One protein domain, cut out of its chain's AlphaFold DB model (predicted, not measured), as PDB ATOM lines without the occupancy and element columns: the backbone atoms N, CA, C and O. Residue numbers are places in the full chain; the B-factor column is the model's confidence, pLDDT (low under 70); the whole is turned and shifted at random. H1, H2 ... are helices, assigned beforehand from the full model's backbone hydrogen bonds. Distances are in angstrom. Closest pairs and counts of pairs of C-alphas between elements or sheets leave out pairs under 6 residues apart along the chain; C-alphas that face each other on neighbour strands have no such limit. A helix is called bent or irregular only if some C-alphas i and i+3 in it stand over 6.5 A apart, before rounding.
ATOM      1  N   ASP A   4     -13.912 -24.343 -34.535       74.38
ATOM      2  CA  ASP A   4     -15.045 -24.757 -35.363       74.38
ATOM      3  C   ASP A   4     -15.007 -24.096 -36.759       74.38
ATOM      4  O   ASP A   4     -15.371 -24.739 -37.747       74.38
ATOM      5  N   ALA A   5     -14.486 -22.866 -36.880       79.25
ATOM      6  CA  ALA A   5     -14.260 -22.226 -38.180       79.25
ATOM      7  C   ALA A   5     -13.183 -22.968 -38.981       79.25
ATOM      8  O   ALA A   5     -13.361 -23.225 -40.171       79.25
ATOM      9  N   ALA A   6     -12.081 -23.342 -38.325       80.31
ATOM     10  CA  ALA A   6     -10.999 -24.093 -38.954       80.31
ATOM     11  C   ALA A   6     -11.485 -25.468 -39.452       80.31
ATOM     12  O   ALA A   6     -11.179 -25.865 -40.579       80.31
ATOM     13  N   LEU A   7     -12.320 -26.150 -38.660       81.12
ATOM     14  CA  LEU A   7     -12.956 -27.418 -39.027       81.12
ATOM     15  C   LEU A   7     -13.872 -27.316 -40.246       81.12
ATOM     16  O   LEU A   7     -13.901 -28.236 -41.064       81.12
ATOM     17  N   CYS A   8     -14.622 -26.223 -40.377       84.12
ATOM     18  CA  CYS A   8     -15.484 -25.995 -41.534       84.12
ATOM     19  C   CYS A   8     -14.700 -25.540 -42.773       84.12
ATOM     20  O   CYS A   8     -15.067 -25.907 -43.888       84.12
ATOM     21  N   ALA A   9     -13.618 -24.779 -42.602       86.12
ATOM     22  CA  ALA A   9     -12.830 -24.245 -43.710       86.12
ATOM     23  C   ALA A   9     -11.893 -25.284 -44.355       86.12
ATOM     24  O   ALA A   9     -11.685 -25.279 -45.571       86.12
ATOM     25  N   TRP A  10     -11.342 -26.211 -43.567       88.00
ATOM     26  CA  TRP A  10     -10.349 -27.185 -44.037       88.00
ATOM     27  C   TRP A  10     -10.847 -28.124 -45.162       88.00
ATOM     28  O   TRP A  10     -10.129 -28.303 -46.156       88.00
ATOM     29  N   PRO A  11     -12.075 -28.685 -45.104       88.50
ATOM     30  CA  PRO A  11     -12.640 -29.459 -46.211       88.50
ATOM     31  C   PRO A  11     -12.791 -28.642 -47.498       88.50
ATOM     32  O   PRO A  11     -12.567 -29.179 -48.586       88.50
ATOM     33  N   VAL A  12     -13.113 -27.346 -47.387       90.44
ATOM     34  CA  VAL A  12     -13.213 -26.442 -48.543       90.44
ATOM     35  C   VAL A  12     -11.851 -26.293 -49.206       90.44
ATOM     36  O   VAL A  12     -11.742 -26.480 -50.415       90.44
ATOM     37  N   ALA A  13     -10.804 -26.042 -48.418       90.44
ATOM     38  CA  ALA A  13      -9.441 -25.890 -48.919       90.44
ATOM     39  C   ALA A  13      -8.922 -27.155 -49.620       90.44
ATOM     40  O   ALA A  13      -8.384 -27.093 -50.730       90.44
ATOM     41  N   THR A  14      -9.167 -28.323 -49.022       90.50
ATOM     42  CA  THR A  14      -8.777 -29.619 -49.592       90.50
ATOM     43  C   THR A  14      -9.518 -29.915 -50.898       90.50
ATOM     44  O   THR A  14      -8.902 -30.310 -51.891       90.50
ATOM     45  N   ALA A  15     -10.834 -29.687 -50.939       90.44
ATOM     46  CA  ALA A  15     -11.631 -29.899 -52.145       90.44
ATOM     47  C   ALA A  15     -11.282 -28.896 -53.258       90.44
ATOM     48  O   ALA A  15     -11.203 -29.280 -54.427       90.44
ATOM     49  N   ALA A  16     -11.024 -27.634 -52.902       90.25
ATOM     50  CA  ALA A  16     -10.610 -26.590 -53.833       90.25
ATOM     51  C   ALA A  16      -9.264 -26.918 -54.492       90.25
ATOM     52  O   ALA A  16      -9.150 -26.838 -55.713       90.25
ATOM     53  N   SER A  17      -8.276 -27.355 -53.706       89.88
ATOM     54  CA  SER A  17      -6.978 -27.822 -54.209       89.88
ATOM     55  C   SER A  17      -7.125 -29.024 -55.152       89.88
ATOM     56  O   SER A  17      -6.596 -29.012 -56.266       89.88
ATOM     57  N   ALA A  18      -7.910 -30.034 -54.762       89.56
ATOM     58  CA  ALA A  18      -8.160 -31.212 -55.593       89.56
ATOM     59  C   ALA A  18      -8.798 -30.844 -56.944       89.56
ATOM     60  O   ALA A  18      -8.332 -31.281 -57.998       89.56
ATOM     61  N   TRP A  19      -9.818 -29.983 -56.924       91.62
ATOM     62  CA  TRP A  19     -10.454 -29.482 -58.139       91.62
ATOM     63  C   TRP A  19      -9.504 -28.617 -58.980       91.62
ATOM     64  O   TRP A  19      -9.484 -28.731 -60.203       91.62
ATOM     65  N   HIS A  20      -8.676 -27.780 -58.349       89.94
ATOM     66  CA  HIS A  20      -7.717 -26.932 -59.054       89.94
ATOM     67  C   HIS A  20      -6.674 -27.754 -59.825       89.94
ATOM     68  O   HIS A  20      -6.369 -27.429 -60.975       89.94
ATOM     69  N   ARG A  21      -6.191 -28.857 -59.234       87.62
ATOM     70  CA  ARG A  21      -5.262 -29.804 -59.875       87.62
ATOM     71  C   ARG A  21      -5.918 -30.607 -61.000       87.62
ATOM     72  O   ARG A  21      -5.254 -30.932 -61.980       87.62
ATOM     73  N   ALA A  22      -7.213 -30.902 -60.886       87.94
ATOM     74  CA  ALA A  22      -7.966 -31.687 -61.860       87.94
ATOM     75  C   ALA A  22      -9.327 -31.046 -62.171       87.94
ATOM     76  O   ALA A  22     -10.373 -31.533 -61.756       87.94
ATOM     77  N   LYS A  23      -9.340 -29.967 -62.965       81.50
ATOM     78  CA  LYS A  23     -10.576 -29.200 -63.247       81.50
ATOM     79  C   LYS A  23     -11.690 -29.995 -63.939       81.50
ATOM     80  O   LYS A  23     -12.847 -29.588 -63.879       81.50
ATOM     81  N   ALA A  24     -11.347 -31.100 -64.602       84.00
ATOM     82  CA  ALA A  24     -12.308 -32.015 -65.223       84.00
ATOM     83  C   ALA A  24     -12.963 -32.985 -64.218       84.00
ATOM     84  O   ALA A  24     -13.925 -33.671 -64.567       84.00
ATOM     85  N   ASP A  25     -12.464 -33.051 -62.981       86.81
ATOM     86  CA  ASP A  25     -13.018 -33.892 -61.928       86.81
ATOM     87  C   ASP A  25     -14.296 -33.260 -61.348       86.81
ATOM     88  O   ASP A  25     -14.284 -32.345 -60.517       86.81
ATOM     89  N   THR A  26     -15.434 -33.783 -61.805       87.69
ATOM     90  CA  THR A  26     -16.767 -33.369 -61.348       87.69
ATOM     91  C   THR A  26     -17.050 -33.748 -59.894       87.69
ATOM     92  O   THR A  26     -17.868 -33.097 -59.244       87.69
ATOM     93  N   GLU A  27     -16.376 -34.767 -59.360       90.38
ATOM     94  CA  GLU A  27     -16.504 -35.171 -57.965       90.38
ATOM     95  C   GLU A  27     -15.773 -34.190 -57.049       90.38
ATOM     96  O   GLU A  27     -16.341 -33.744 -56.050       90.38
ATOM     97  N   ALA A  28     -14.554 -33.788 -57.416       85.06
ATOM     98  CA  ALA A  28     -13.822 -32.745 -56.703       85.06
ATOM     99  C   ALA A  28     -14.610 -31.423 -56.682       85.06
ATOM    100  O   ALA A  28     -14.760 -30.806 -55.626       85.06
ATOM    101  N   TYR A  29     -15.212 -31.050 -57.817       87.50
ATOM    102  CA  TYR A  29     -16.094 -29.884 -57.890       87.50
ATOM    103  C   TYR A  29     -17.333 -30.025 -56.987       87.50
ATOM    104  O   TYR A  29     -17.673 -29.098 -56.253       87.50
ATOM    105  N   ARG A  30     -17.994 -31.191 -56.968       91.62
ATOM    106  CA  ARG A  30     -19.153 -31.419 -56.086       91.62
ATOM    107  C   ARG A  30     -18.779 -31.272 -54.612       91.62
ATOM    108  O   ARG A  30     -19.516 -30.632 -53.865       91.62
ATOM    109  N   ARG A  31     -17.641 -31.835 -54.193       91.25
ATOM    110  CA  ARG A  31     -17.141 -31.709 -52.813       91.25
ATOM    111  C   ARG A  31     -16.852 -30.259 -52.444       91.25
ATOM    112  O   ARG A  31     -17.182 -29.859 -51.330       91.25
ATOM    113  N   LEU A  32     -16.304 -29.477 -53.375       90.81
ATOM    114  CA  LEU A  32     -16.071 -28.047 -53.188       90.81
ATOM    115  C   LEU A  32     -17.388 -27.301 -52.943       90.81
ATOM    116  O   LEU A  32     -17.494 -26.567 -51.963       90.81
ATOM    117  N   VAL A  33     -18.404 -27.530 -53.781       91.00
ATOM    118  CA  VAL A  33     -19.721 -26.883 -53.643       91.00
ATOM    119  C   VAL A  33     -20.386 -27.251 -52.313       91.00
ATOM    120  O   VAL A  33     -20.843 -26.368 -51.594       91.00
ATOM    121  N   VAL A  34     -20.405 -28.539 -51.951       91.06
ATOM    122  CA  VAL A  34     -21.016 -29.008 -50.694       91.06
ATOM    123  C   VAL A  34     -20.302 -28.427 -49.474       91.06
ATOM    124  O   VAL A  34     -20.960 -27.948 -48.554       91.06
ATOM    125  N   SER A  35     -18.969 -28.441 -49.468       87.25
ATOM    126  CA  SER A  35     -18.187 -27.913 -48.343       87.25
ATOM    127  C   SER A  35     -18.339 -26.394 -48.227       87.25
ATOM    128  O   SER A  35     -18.464 -25.877 -47.122       87.25
ATOM    129  N   SER A  36     -18.399 -25.678 -49.354       88.62
ATOM    130  CA  SER A  36     -18.615 -24.224 -49.356       88.62
ATOM    131  C   SER A  36     -20.009 -23.858 -48.842       88.62
ATOM    132  O   SER A  36     -20.139 -22.937 -48.052       88.62
ATOM    133  N   ALA A  37     -21.043 -24.640 -49.171       86.31
ATOM    134  CA  ALA A  37     -22.380 -24.433 -48.610       86.31
ATOM    135  C   ALA A  37     -22.433 -24.672 -47.086       86.31
ATOM    136  O   ALA A  37     -23.172 -23.999 -46.370       86.31
ATOM    137  N   GLN A  38     -21.651 -25.628 -46.569       85.81
ATOM    138  CA  GLN A  38     -21.514 -25.841 -45.122       85.81
ATOM    139  C   GLN A  38     -20.782 -24.680 -44.442       85.81
ATOM    140  O   GLN A  38     -21.168 -24.276 -43.347       85.81
ATOM    141  N   TRP A  39     -19.760 -24.131 -45.102       86.56
ATOM    142  CA  TRP A  39     -19.088 -22.906 -44.682       86.56
ATOM    143  C   TRP A  39     -20.055 -21.716 -44.645       86.56
ATOM    144  O   TRP A  39     -20.135 -21.024 -43.634       86.56
ATOM    145  N   ASP A  40     -20.865 -21.531 -45.685       86.69
ATOM    146  CA  ASP A  40     -21.864 -20.460 -45.745       86.69
ATOM    147  C   ASP A  40     -22.889 -20.573 -44.616       86.69
ATOM    148  O   ASP A  40     -23.229 -19.577 -43.983       86.69
ATOM    149  N   ALA A  41     -23.341 -21.792 -44.311       85.00
ATOM    150  CA  ALA A  41     -24.240 -22.044 -43.191       85.00
ATOM    151  C   ALA A  41     -23.594 -21.755 -41.823       85.00
ATOM    152  O   ALA A  41     -24.306 -21.392 -40.889       85.00
ATOM    153  N   TYR A  42     -22.272 -21.917 -41.693       83.62
ATOM    154  CA  TYR A  42     -21.527 -21.561 -40.481       83.62
ATOM    155  C   TYR A  42     -21.364 -20.040 -40.331       83.62
ATOM    156  O   TYR A  42     -21.530 -19.517 -39.232       83.62
ATOM    157  N   VAL A  43     -21.056 -19.332 -41.423       83.56
ATOM    158  CA  VAL A  43     -20.813 -17.877 -41.415       83.56
ATOM    159  C   VAL A  43     -22.112 -17.065 -41.417       83.56
ATOM    160  O   VAL A  43     -22.112 -15.901 -41.007       83.56
ATOM    161  N   ALA A  44     -23.225 -17.651 -41.869       78.19
ATOM    162  CA  ALA A  44     -24.518 -16.984 -41.909       78.19
ATOM    163  C   ALA A  44     -24.894 -16.411 -40.527       78.19
ATOM    164  O   ALA A  44     -24.793 -17.115 -39.517       78.19
ATOM    165  N   PRO A  45     -25.359 -15.147 -40.461       67.38
ATOM    166  CA  PRO A  45     -25.821 -14.580 -39.207       67.38
ATOM    167  C   PRO A  45     -26.958 -15.446 -38.647       67.38
ATOM    168  O   PRO A  45     -27.844 -15.844 -39.414       67.38
ATOM    169  N   PRO A  46     -26.959 -15.746 -37.335       59.44
ATOM    170  CA  PRO A  46     -28.036 -16.515 -36.734       59.44
ATOM    171  C   PRO A  46     -29.346 -15.761 -36.964       59.44
ATOM    172  O   PRO A  46     -29.484 -14.606 -36.563       59.44
ATOM    173  N   LEU A  47     -30.288 -16.399 -37.659       56.03
ATOM    174  CA  LEU A  47     -31.624 -15.849 -37.863       56.03
ATOM    175  C   LEU A  47     -32.251 -15.629 -36.480       56.03
ATOM    176  O   LEU A  47     -32.340 -16.576 -35.697       56.03
ATOM    177  N   ASP A  48     -32.621 -14.380 -36.183       51.03
ATOM    178  CA  ASP A  48     -33.112 -13.899 -34.886       51.03
ATOM    179  C   ASP A  48     -33.854 -14.970 -34.065       51.03
ATOM    180  O   ASP A  48     -34.954 -15.404 -34.407       51.03
ATOM    181  N   GLY A  49     -33.244 -15.388 -32.952       48.88
ATOM    182  CA  GLY A  49     -33.897 -16.167 -31.894       48.88
ATOM    183  C   GLY A  49     -34.247 -17.626 -32.211       48.88
ATOM    184  O   GLY A  49     -34.841 -18.291 -31.361       48.88
ATOM    185  N   GLY A  50     -33.887 -18.154 -33.381       45.28
ATOM    186  CA  GLY A  50     -33.990 -19.584 -33.654       45.28
ATOM    187  C   GLY A  50     -32.806 -20.315 -33.037       45.28
ATOM    188  O   GLY A  50     -31.665 -20.024 -33.393       45.28
ATOM    189  N   ASN A  51     -33.051 -21.268 -32.129       48.44
ATOM    190  CA  ASN A  51     -32.011 -22.221 -31.733       48.44
ATOM    191  C   ASN A  51     -31.343 -22.750 -33.015       48.44
ATOM    192  O   ASN A  51     -32.076 -23.147 -33.932       48.44
ATOM    193  N   PRO A  52     -29.998 -22.747 -33.112       50.94
ATOM    194  CA  PRO A  52     -29.330 -23.384 -34.238       50.94
ATOM    195  C   PRO A  52     -29.893 -24.805 -34.370       50.94
ATOM    196  O   PRO A  52     -30.200 -25.407 -33.335       50.94
ATOM    197  N   PRO A  53     -30.083 -25.336 -35.596       51.00
ATOM    198  CA  PRO A  53     -30.576 -26.697 -35.761       51.00
ATOM    199  C   PRO A  53     -29.712 -27.588 -34.878       51.00
ATOM    200  O   PRO A  53     -28.487 -27.554 -35.025       51.00
ATOM    201  N   GLU A  54     -30.328 -28.274 -33.908       54.62
ATOM    202  CA  GLU A  54     -29.588 -29.109 -32.967       54.62
ATOM    203  C   GLU A  54     -28.718 -30.039 -33.801       54.62
ATOM    204  O   GLU A  54     -29.213 -30.905 -34.529       54.62
ATOM    205  N   ALA A  55     -27.409 -29.778 -33.783       58.31
ATOM    206  CA  ALA A  55     -26.461 -30.636 -34.451       58.31
ATOM    207  C   ALA A  55     -26.691 -32.014 -33.842       58.31
ATOM    208  O   ALA A  55     -26.639 -32.152 -32.619       58.31
ATOM    209  N   SER A  56     -27.020 -33.000 -34.680       60.31
ATOM    210  CA  SER A  56     -27.269 -34.349 -34.185       60.31
ATOM    211  C   SER A  56     -26.100 -34.775 -33.299       60.31
ATOM    212  O   SER A  56     -24.962 -34.353 -33.517       60.31
ATOM    213  N   ASP A  57     -26.359 -35.608 -32.296       64.06
ATOM    214  CA  ASP A  57     -25.328 -36.005 -31.332       64.06
ATOM    215  C   ASP A  57     -24.079 -36.583 -32.034       64.06
ATOM    216  O   ASP A  57     -22.946 -36.345 -31.626       64.06
ATOM    217  N   LEU A  58     -24.273 -37.215 -33.198       54.75
ATOM    218  CA  LEU A  58     -23.208 -37.642 -34.105       54.75
ATOM    219  C   LEU A  58     -22.357 -36.479 -34.652       54.75
ATOM    220  O   LEU A  58     -21.135 -36.586 -34.683       54.75
ATOM    221  N   VAL A  59     -22.969 -35.375 -35.087       57.56
ATOM    222  CA  VAL A  59     -22.260 -34.172 -35.564       57.56
ATOM    223  C   VAL A  59     -21.497 -33.506 -34.420       57.56
ATOM    224  O   VAL A  59     -20.366 -33.068 -34.619       57.56
ATOM    225  N   LEU A  60     -22.068 -33.466 -33.214       66.38
ATOM    226  CA  LEU A  60     -21.372 -32.962 -32.028       66.38
ATOM    227  C   LEU A  60     -20.186 -33.853 -31.644       66.38
ATOM    228  O   LEU A  60     -19.111 -33.337 -31.340       66.38
ATOM    229  N   GLN A  61     -20.347 -35.176 -31.708       66.88
ATOM    230  CA  GLN A  61     -19.269 -36.136 -31.474       66.88
ATOM    231  C   GLN A  61     -18.169 -36.027 -32.538       66.88
ATOM    232  O   GLN A  61     -16.995 -35.999 -32.178       66.88
ATOM    233  N   LEU A  62     -18.524 -35.880 -33.819       59.53
ATOM    234  CA  LEU A  62     -17.576 -35.627 -34.908       59.53
ATOM    235  C   LEU A  62     -16.818 -34.317 -34.701       59.53
ATOM    236  O   LEU A  62     -15.596 -34.317 -34.788       59.53
ATOM    237  N   ARG A  63     -17.506 -33.222 -34.357       61.25
ATOM    238  CA  ARG A  63     -16.859 -31.941 -34.029       61.25
ATOM    239  C   ARG A  63     -15.925 -32.077 -32.837       61.25
ATOM    240  O   ARG A  63     -14.811 -31.575 -32.878       61.25
ATOM    241  N   ARG A  64     -16.334 -32.794 -31.789       66.06
ATOM    242  CA  ARG A  64     -15.500 -33.025 -30.604       66.06
ATOM    243  C   ARG A  64     -14.268 -33.868 -30.923       66.06
ATOM    244  O   ARG A  64     -13.182 -33.517 -30.479       66.06
ATOM    245  N   ALA A  65     -14.425 -34.939 -31.697       64.25
ATOM    246  CA  ALA A  65     -13.320 -35.775 -32.155       64.25
ATOM    247  C   ALA A  65     -12.371 -34.986 -33.066       64.25
ATOM    248  O   ALA A  65     -11.157 -35.071 -32.916       64.25
ATOM    249  N   ALA A  66     -12.917 -34.154 -33.951       59.62
ATOM    250  CA  ALA A  66     -12.135 -33.314 -34.838       59.62
ATOM    251  C   ALA A  66     -11.404 -32.198 -34.068       59.62
ATOM    252  O   ALA A  66     -10.228 -31.984 -34.321       59.62
ATOM    253  N   ARG A  67     -12.016 -31.588 -33.038       60.88
ATOM    254  CA  ARG A  67     -11.338 -30.675 -32.092       60.88
ATOM    255  C   ARG A  67     -10.226 -31.353 -31.297       60.88
ATOM    256  O   ARG A  67      -9.207 -30.740 -31.025       60.88
ATOM    257  N   GLN A  68     -10.410 -32.618 -30.921       61.69
ATOM    258  CA  GLN A  68      -9.372 -33.410 -30.254       61.69
ATOM    259  C   GLN A  68      -8.241 -33.828 -31.205       61.69
ATOM    260  O   GLN A  68      -7.128 -34.056 -30.742       61.69
ATOM    261  N   ALA A  69      -8.508 -33.897 -32.512       55.94
ATOM    262  CA  ALA A  69      -7.504 -34.082 -33.561       55.94
ATOM    263  C   ALA A  69      -6.848 -32.757 -34.009       55.94
ATOM    264  O   ALA A  69      -5.733 -32.772 -34.528       55.94
ATOM    265  N   LEU A  70      -7.500 -31.616 -33.758       52.22
ATOM    266  CA  LEU A  70      -7.027 -30.267 -34.079       52.22
ATOM    267  C   LEU A  70      -5.803 -29.724 -33.328       52.22
ATOM    268  O   LEU A  70      -5.269 -28.741 -33.837       52.22
ATOM    269  N   PRO A  71      -5.273 -30.301 -32.222       50.84
ATOM    270  CA  PRO A  71      -4.025 -29.819 -31.618       50.84
ATOM    271  C   PRO A  71      -2.796 -29.889 -32.553       50.84
ATOM    272  O   PRO A  71      -1.679 -29.647 -32.107       50.84
ATOM    273  N   VAL A  72      -2.987 -30.250 -33.828       53.88
ATOM    274  CA  VAL A  72      -1.974 -30.401 -34.880       53.88
ATOM    275  C   VAL A  72      -2.327 -29.586 -36.147       53.88
ATOM    276  O   VAL A  72      -1.692 -29.758 -37.182       53.88
ATOM    277  N   MET A  73      -3.321 -28.687 -36.123       59.53
ATOM    278  CA  MET A  73      -3.458 -27.682 -37.189       59.53
ATOM    279  C   MET A  73      -2.683 -26.429 -36.796       59.53
ATOM    280  O   MET A  73      -3.094 -25.692 -35.910       59.53
ATOM    281  N   ASP A  74      -1.554 -26.220 -37.470       74.94
ATOM    282  CA  ASP A  74      -0.805 -24.963 -37.457       74.94
ATOM    283  C   ASP A  74      -1.769 -23.779 -37.676       74.94
ATOM    284  O   ASP A  74      -2.611 -23.822 -38.581       74.94
ATOM    285  N   ASP A  75      -1.656 -22.726 -36.862       81.25
ATOM    286  CA  ASP A  75      -2.449 -21.496 -36.985       81.25
ATOM    287  C   ASP A  75      -2.386 -20.930 -38.416       81.25
ATOM    288  O   ASP A  75      -3.378 -20.415 -38.942       81.25
ATOM    289  N   GLN A  76      -1.243 -21.101 -39.089       83.94
ATOM    290  CA  GLN A  76      -1.068 -20.730 -40.490       83.94
ATOM    291  C   GLN A  76      -1.945 -21.569 -41.435       83.94
ATOM    292  O   GLN A  76      -2.536 -21.033 -42.377       83.94
ATOM    293  N   ALA A  77      -2.070 -22.877 -41.190       84.25
ATOM    294  CA  ALA A  77      -2.946 -23.752 -41.968       84.25
ATOM    295  C   ALA A  77      -4.413 -23.350 -41.802       84.25
ATOM    296  O   ALA A  77      -5.160 -23.314 -42.781       84.25
ATOM    297  N   ALA A  78      -4.823 -23.018 -40.575       86.19
ATOM    298  CA  ALA A  78      -6.171 -22.541 -40.304       86.19
ATOM    299  C   ALA A  78      -6.467 -21.242 -41.076       86.19
ATOM    300  O   ALA A  78      -7.525 -21.121 -41.693       86.19
ATOM    301  N   GLU A  79      -5.523 -20.293 -41.111       88.81
ATOM    302  CA  GLU A  79      -5.690 -19.016 -41.825       88.81
ATOM    303  C   GLU A  79      -5.794 -19.196 -43.335       88.81
ATOM    304  O   GLU A  79      -6.672 -18.614 -43.980       88.81
ATOM    305  N   LEU A  80      -4.935 -20.034 -43.906       90.44
ATOM    306  CA  LEU A  80      -4.984 -20.337 -45.329       90.44
ATOM    307  C   LEU A  80      -6.285 -21.055 -45.700       90.44
ATOM    308  O   LEU A  80      -6.923 -20.675 -46.683       90.44
ATOM    309  N   ALA A  81      -6.720 -22.029 -44.896       89.75
ATOM    310  CA  ALA A  81      -7.983 -22.720 -45.120       89.75
ATOM    311  C   ALA A  81      -9.177 -21.755 -45.069       89.75
ATOM    312  O   ALA A  81     -10.033 -21.790 -45.954       89.75
ATOM    313  N   TRP A  82      -9.202 -20.851 -44.083       90.94
ATOM    314  CA  TRP A  82     -10.234 -19.822 -43.942       90.94
ATOM    315  C   TRP A  82     -10.316 -18.918 -45.178       90.94
ATOM    316  O   TRP A  82     -11.396 -18.732 -45.739       90.94
ATOM    317  N   ARG A  83      -9.173 -18.422 -45.672       93.69
ATOM    318  CA  ARG A  83      -9.118 -17.580 -46.883       93.69
ATOM    319  C   ARG A  83      -9.615 -18.318 -48.126       93.69
ATOM    320  O   ARG A  83     -10.286 -17.719 -48.971       93.69
ATOM    321  N   VAL A  84      -9.302 -19.609 -48.263       93.50
ATOM    322  CA  VAL A  84      -9.830 -20.422 -49.368       93.50
ATOM    323  C   VAL A  84     -11.344 -20.569 -49.248       93.50
ATOM    324  O   VAL A  84     -12.035 -20.418 -50.251       93.50
ATOM    325  N   ALA A  85     -11.873 -20.805 -48.047       92.38
ATOM    326  CA  ALA A  85     -13.309 -20.945 -47.833       92.38
ATOM    327  C   ALA A  85     -14.086 -19.649 -48.129       92.38
ATOM    328  O   ALA A  85     -15.084 -19.680 -48.851       92.38
ATOM    329  N   GLU A  86     -13.590 -18.502 -47.659       93.62
ATOM    330  CA  GLU A  86     -14.179 -17.186 -47.933       93.62
ATOM    331  C   GLU A  86     -14.208 -16.879 -49.439       93.62
ATOM    332  O   GLU A  86     -15.244 -16.515 -50.001       93.62
ATOM    333  N   THR A  87     -13.076 -17.060 -50.122       94.31
ATOM    334  CA  THR A  87     -12.974 -16.759 -51.556       94.31
ATOM    335  C   THR A  87     -13.728 -17.765 -52.431       94.31
ATOM    336  O   THR A  87     -14.301 -17.362 -53.445       94.31
ATOM    337  N   ALA A  88     -13.800 -19.041 -52.028       92.25
ATOM    338  CA  ALA A  88     -14.634 -20.057 -52.675       92.25
ATOM    339  C   ALA A  88     -16.117 -19.686 -52.597       92.25
ATOM    340  O   ALA A  88     -16.805 -19.695 -53.618       92.25
ATOM    341  N   SER A  89     -16.589 -19.312 -51.406       91.06
ATOM    342  CA  SER A  89     -17.960 -18.845 -51.194       91.06
ATOM    343  C   SER A  89     -18.272 -17.633 -52.072       91.06
ATOM    344  O   SER A  89     -19.251 -17.648 -52.821       91.06
ATOM    345  N   ALA A  90     -17.417 -16.607 -52.061       91.88
ATOM    346  CA  ALA A  90     -17.622 -15.404 -52.865       91.88
ATOM    347  C   ALA A  90     -17.720 -15.712 -54.371       91.88
ATOM    348  O   ALA A  90     -18.588 -15.176 -55.064       91.88
ATOM    349  N   TRP A  91     -16.862 -16.601 -54.877       94.06
ATOM    350  CA  TRP A  91     -16.905 -17.035 -56.271       94.06
ATOM    351  C   TRP A  91     -18.164 -17.846 -56.598       94.06
ATOM    352  O   TRP A  91     -18.799 -17.586 -57.617       94.06
ATOM    353  N   LEU A  92     -18.576 -18.784 -55.740       90.94
ATOM    354  CA  LEU A  92     -19.780 -19.591 -55.971       90.94
ATOM    355  C   LEU A  92     -21.067 -18.752 -55.954       90.94
ATOM    356  O   LEU A  92     -22.001 -19.056 -56.696       90.94
ATOM    357  N   HIS A  93     -21.100 -17.668 -55.175       90.88
ATOM    358  CA  HIS A  93     -22.200 -16.701 -55.189       90.88
ATOM    359  C   HIS A  93     -22.174 -15.763 -56.406       90.88
ATOM    360  O   HIS A  93     -23.226 -15.288 -56.835       90.88
ATOM    361  N   GLN A  94     -20.994 -15.481 -56.968       90.19
ATOM    362  CA  GLN A  94     -20.813 -14.572 -58.106       90.19
ATOM    363  C   GLN A  94     -19.886 -15.177 -59.174       90.19
ATOM    364  O   GLN A  94     -18.809 -14.641 -59.447       90.19
ATOM    365  N   PRO A  95     -20.295 -16.273 -59.839       85.31
ATOM    366  CA  PRO A  95     -19.401 -17.050 -60.702       85.31
ATOM    367  C   PRO A  95     -18.996 -16.320 -61.988       85.31
ATOM    368  O   PRO A  95     -18.036 -16.716 -62.647       85.31
ATOM    369  N   THR A  96     -19.727 -15.267 -62.364       87.88
ATOM    370  CA  THR A  96     -19.437 -14.438 -63.540       87.88
ATOM    371  C   THR A  96     -18.481 -13.285 -63.247       87.88
ATOM    372  O   THR A  96     -18.057 -12.621 -64.191       87.88
ATOM    373  N   ASP A  97     -18.155 -13.019 -61.977       91.94
ATOM    374  CA  ASP A  97     -17.191 -11.982 -61.623       91.94
ATOM    375  C   ASP A  97     -15.752 -12.525 -61.746       91.94
ATOM    376  O   ASP A  97     -15.368 -13.457 -61.035       91.94
ATOM    377  N   PRO A  98     -14.918 -11.985 -62.652       90.00
ATOM    378  CA  PRO A  98     -13.558 -12.484 -62.835       90.00
ATOM    379  C   PRO A  98     -12.656 -12.209 -61.626       90.00
ATOM    380  O   PRO A  98     -11.636 -12.882 -61.463       90.00
ATOM    381  N   GLU A  99     -12.990 -11.224 -60.794       92.81
ATOM    382  CA  GLU A  99     -12.178 -10.836 -59.645       92.81
ATOM    383  C   GLU A  99     -12.356 -11.801 -58.460       92.81
ATOM    384  O   GLU A  99     -11.353 -12.219 -57.877       92.81
ATOM    385  N   THR A 100     -13.582 -12.250 -58.154       90.69
ATOM    386  CA  THR A 100     -13.803 -13.336 -57.175       90.69
ATOM    387  C   THR A 100     -13.067 -14.615 -57.574       90.69
ATOM    388  O   THR A 100     -12.387 -15.219 -56.743       90.69
ATOM    389  N   TYR A 101     -13.105 -14.983 -58.860       90.44
ATOM    390  CA  TYR A 101     -12.378 -16.150 -59.362       90.44
ATOM    391  C   TYR A 101     -10.855 -16.000 -59.214       90.44
ATOM    392  O   TYR A 101     -10.183 -16.933 -58.770       90.44
ATOM    393  N   ARG A 102     -10.283 -14.829 -59.533       93.75
ATOM    394  CA  ARG A 102      -8.839 -14.578 -59.345       93.75
ATOM    395  C   ARG A 102      -8.415 -14.705 -57.887       93.75
ATOM    396  O   ARG A 102      -7.390 -15.326 -57.613       93.75
ATOM    397  N   ARG A 103      -9.195 -14.135 -56.965       94.12
ATOM    398  CA  ARG A 103      -8.927 -14.222 -55.521       94.12
ATOM    399  C   ARG A 103      -8.988 -15.660 -55.030       94.12
ATOM    400  O   ARG A 103      -8.101 -16.074 -54.289       94.12
ATOM    401  N   PHE A 104      -9.966 -16.427 -55.504       94.12
ATOM    402  CA  PHE A 104     -10.078 -17.845 -55.189       94.12
ATOM    403  C   PHE A 104      -8.859 -18.640 -55.672       94.12
ATOM    404  O   PHE A 104      -8.231 -19.337 -54.882       94.12
ATOM    405  N   VAL A 105      -8.441 -18.472 -56.931       94.31
ATOM    406  CA  VAL A 105      -7.240 -19.144 -57.462       94.31
ATOM    407  C   VAL A 105      -5.980 -18.761 -56.677       94.31
ATOM    408  O   VAL A 105      -5.162 -19.629 -56.373       94.31
ATOM    409  N   ALA A 106      -5.824 -17.486 -56.310       95.38
ATOM    410  CA  ALA A 106      -4.689 -17.034 -55.506       95.38
ATOM    411  C   ALA A 106      -4.676 -17.670 -54.103       95.38
ATOM    412  O   ALA A 106      -3.619 -18.094 -53.633       95.38
ATOM    413  N   ALA A 107      -5.841 -17.785 -53.458       94.19
ATOM    414  CA  ALA A 107      -5.973 -18.435 -52.158       94.19
ATOM    415  C   ALA A 107      -5.631 -19.933 -52.230       94.19
ATOM    416  O   ALA A 107      -4.874 -20.424 -51.393       94.19
ATOM    417  N   ILE A 108      -6.115 -20.644 -53.260       92.50
ATOM    418  CA  ILE A 108      -5.761 -22.055 -53.487       92.50
ATOM    419  C   ILE A 108      -4.254 -22.203 -53.692       92.50
ATOM    420  O   ILE A 108      -3.659 -23.107 -53.121       92.50
ATOM    421  N   GLY A 109      -3.621 -21.304 -54.452       92.06
ATOM    422  CA  GLY A 109      -2.172 -21.330 -54.668       92.06
ATOM    423  C   GLY A 109      -1.365 -21.183 -53.375       92.06
ATOM    424  O   GLY A 109      -0.384 -21.895 -53.183       92.06
ATOM    425  N   ALA A 110      -1.794 -20.306 -52.463       92.31
ATOM    426  CA  ALA A 110      -1.153 -20.150 -51.156       92.31
ATOM    427  C   ALA A 110      -1.336 -21.393 -50.265       92.31
ATOM    428  O   ALA A 110      -0.390 -21.827 -49.610       92.31
ATOM    429  N   TRP A 111      -2.530 -21.992 -50.280       91.25
ATOM    430  CA  TRP A 111      -2.799 -23.260 -49.599       91.25
ATOM    431  C   TRP A 111      -1.972 -24.414 -50.175       91.25
ATOM    432  O   TRP A 111      -1.356 -25.158 -49.422       91.25
ATOM    433  N   ASP A 112      -1.903 -24.538 -51.501       89.38
ATOM    434  CA  ASP A 112      -1.107 -25.558 -52.186       89.38
ATOM    435  C   ASP A 112       0.387 -25.407 -51.886       89.38
ATOM    436  O   ASP A 112       1.060 -26.411 -51.686       89.38
ATOM    437  N   ALA A 113       0.906 -24.177 -51.821       88.81
ATOM    438  CA  ALA A 113       2.300 -23.918 -51.470       88.81
ATOM    439  C   ALA A 113       2.622 -24.324 -50.024       88.81
ATOM    440  O   ALA A 113       3.692 -24.867 -49.768       88.81
ATOM    441  N   TYR A 114       1.690 -24.096 -49.096       86.62
ATOM    442  CA  TYR A 114       1.816 -24.557 -47.713       86.62
ATOM    443  C   TYR A 114       1.700 -26.086 -47.598       86.62
ATOM    444  O   TYR A 114       2.481 -26.716 -46.893       86.62
ATOM    445  N   ALA A 115       0.734 -26.685 -48.300       82.56
ATOM    446  CA  ALA A 115       0.447 -28.118 -48.252       82.56
ATOM    447  C   ALA A 115       1.401 -28.962 -49.111       82.56
ATOM    448  O   ALA A 115       1.370 -30.195 -49.039       82.56
ATOM    449  N   ALA A 116       2.218 -28.327 -49.953       79.31
ATOM    450  CA  ALA A 116       3.253 -29.008 -50.705       79.31
ATOM    451  C   ALA A 116       4.239 -29.654 -49.721       79.31
ATOM    452  O   ALA A 116       4.653 -29.004 -48.758       79.31
TER     453      ALA A 116
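This is residues 4 to 116 of the 158 residues of an uncharacterized protein of Nocardioides sp (UniProt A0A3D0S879). Two helical hairpins pack crosswise on each other: H4 with H5 forms one layer, H1 with H2 the other, and H1 lies in the middle. H3 sits off to one side at the first residues of H1, and residues 44 to 54 of the link before it stick out as a loop. The printed part has 113 residues with five named helices, H1 to H5 in chain order, and no named strand, an all helix domain. It is compact, with a radius of gyration of the C-alphas of 14.6 A and spans of 37 by 33 by 25 A.

Find C-alpha 75 at (-2.449, -21.496, -36.985); from there H4, residues 75 to 93, runs 27.3 A. H5, residues 98 to 115, runs 25.6 A to C-alpha 115 at (0.447, -28.118, -48.252). H1, residues 4 to 21, runs 26.9 A from C-alpha 4 at (-15.045, -24.757, -35.363). H2, residues 26 to 43, covers 25.6 A, and H3, residues 57 to 72, 24.3 A. H3 is only just irregular: C-alphas 69 and 72 are 6.8 A apart.

Look first at the hub, H1, which touches the four other helices. Its closest C-alphas to H4 are Ala 9 and Trp 82, 5.1 A apart, at a steep tilt of 68 degrees, only just short of about perpendicular, the same way. H1 and H2 form a hairpin at a shallow tilt of 24 degrees, closest at C-alphas 19 and 28, 4.9 A. H4 and H5 form another at 26 degrees, closest at C-alphas 87 and 104, 4.8 A. H3 touches H1 with residues 63 to 67 alone, closest at C-alphas 66 and 7, 7.3 A. H2 and H5 are apart. Every O i to N i+4 pair is within hydrogen-bond range in H2, H4 and H5; H1 has 12 of 14 and H3 10 of 12.

The C-alphas farthest apart, of Gly 49 and Ala 116, are 43.6 A apart. The printed part has no cut, and the link from H2 to H3 is long. Residues 45 to 73 have pLDDT under 70.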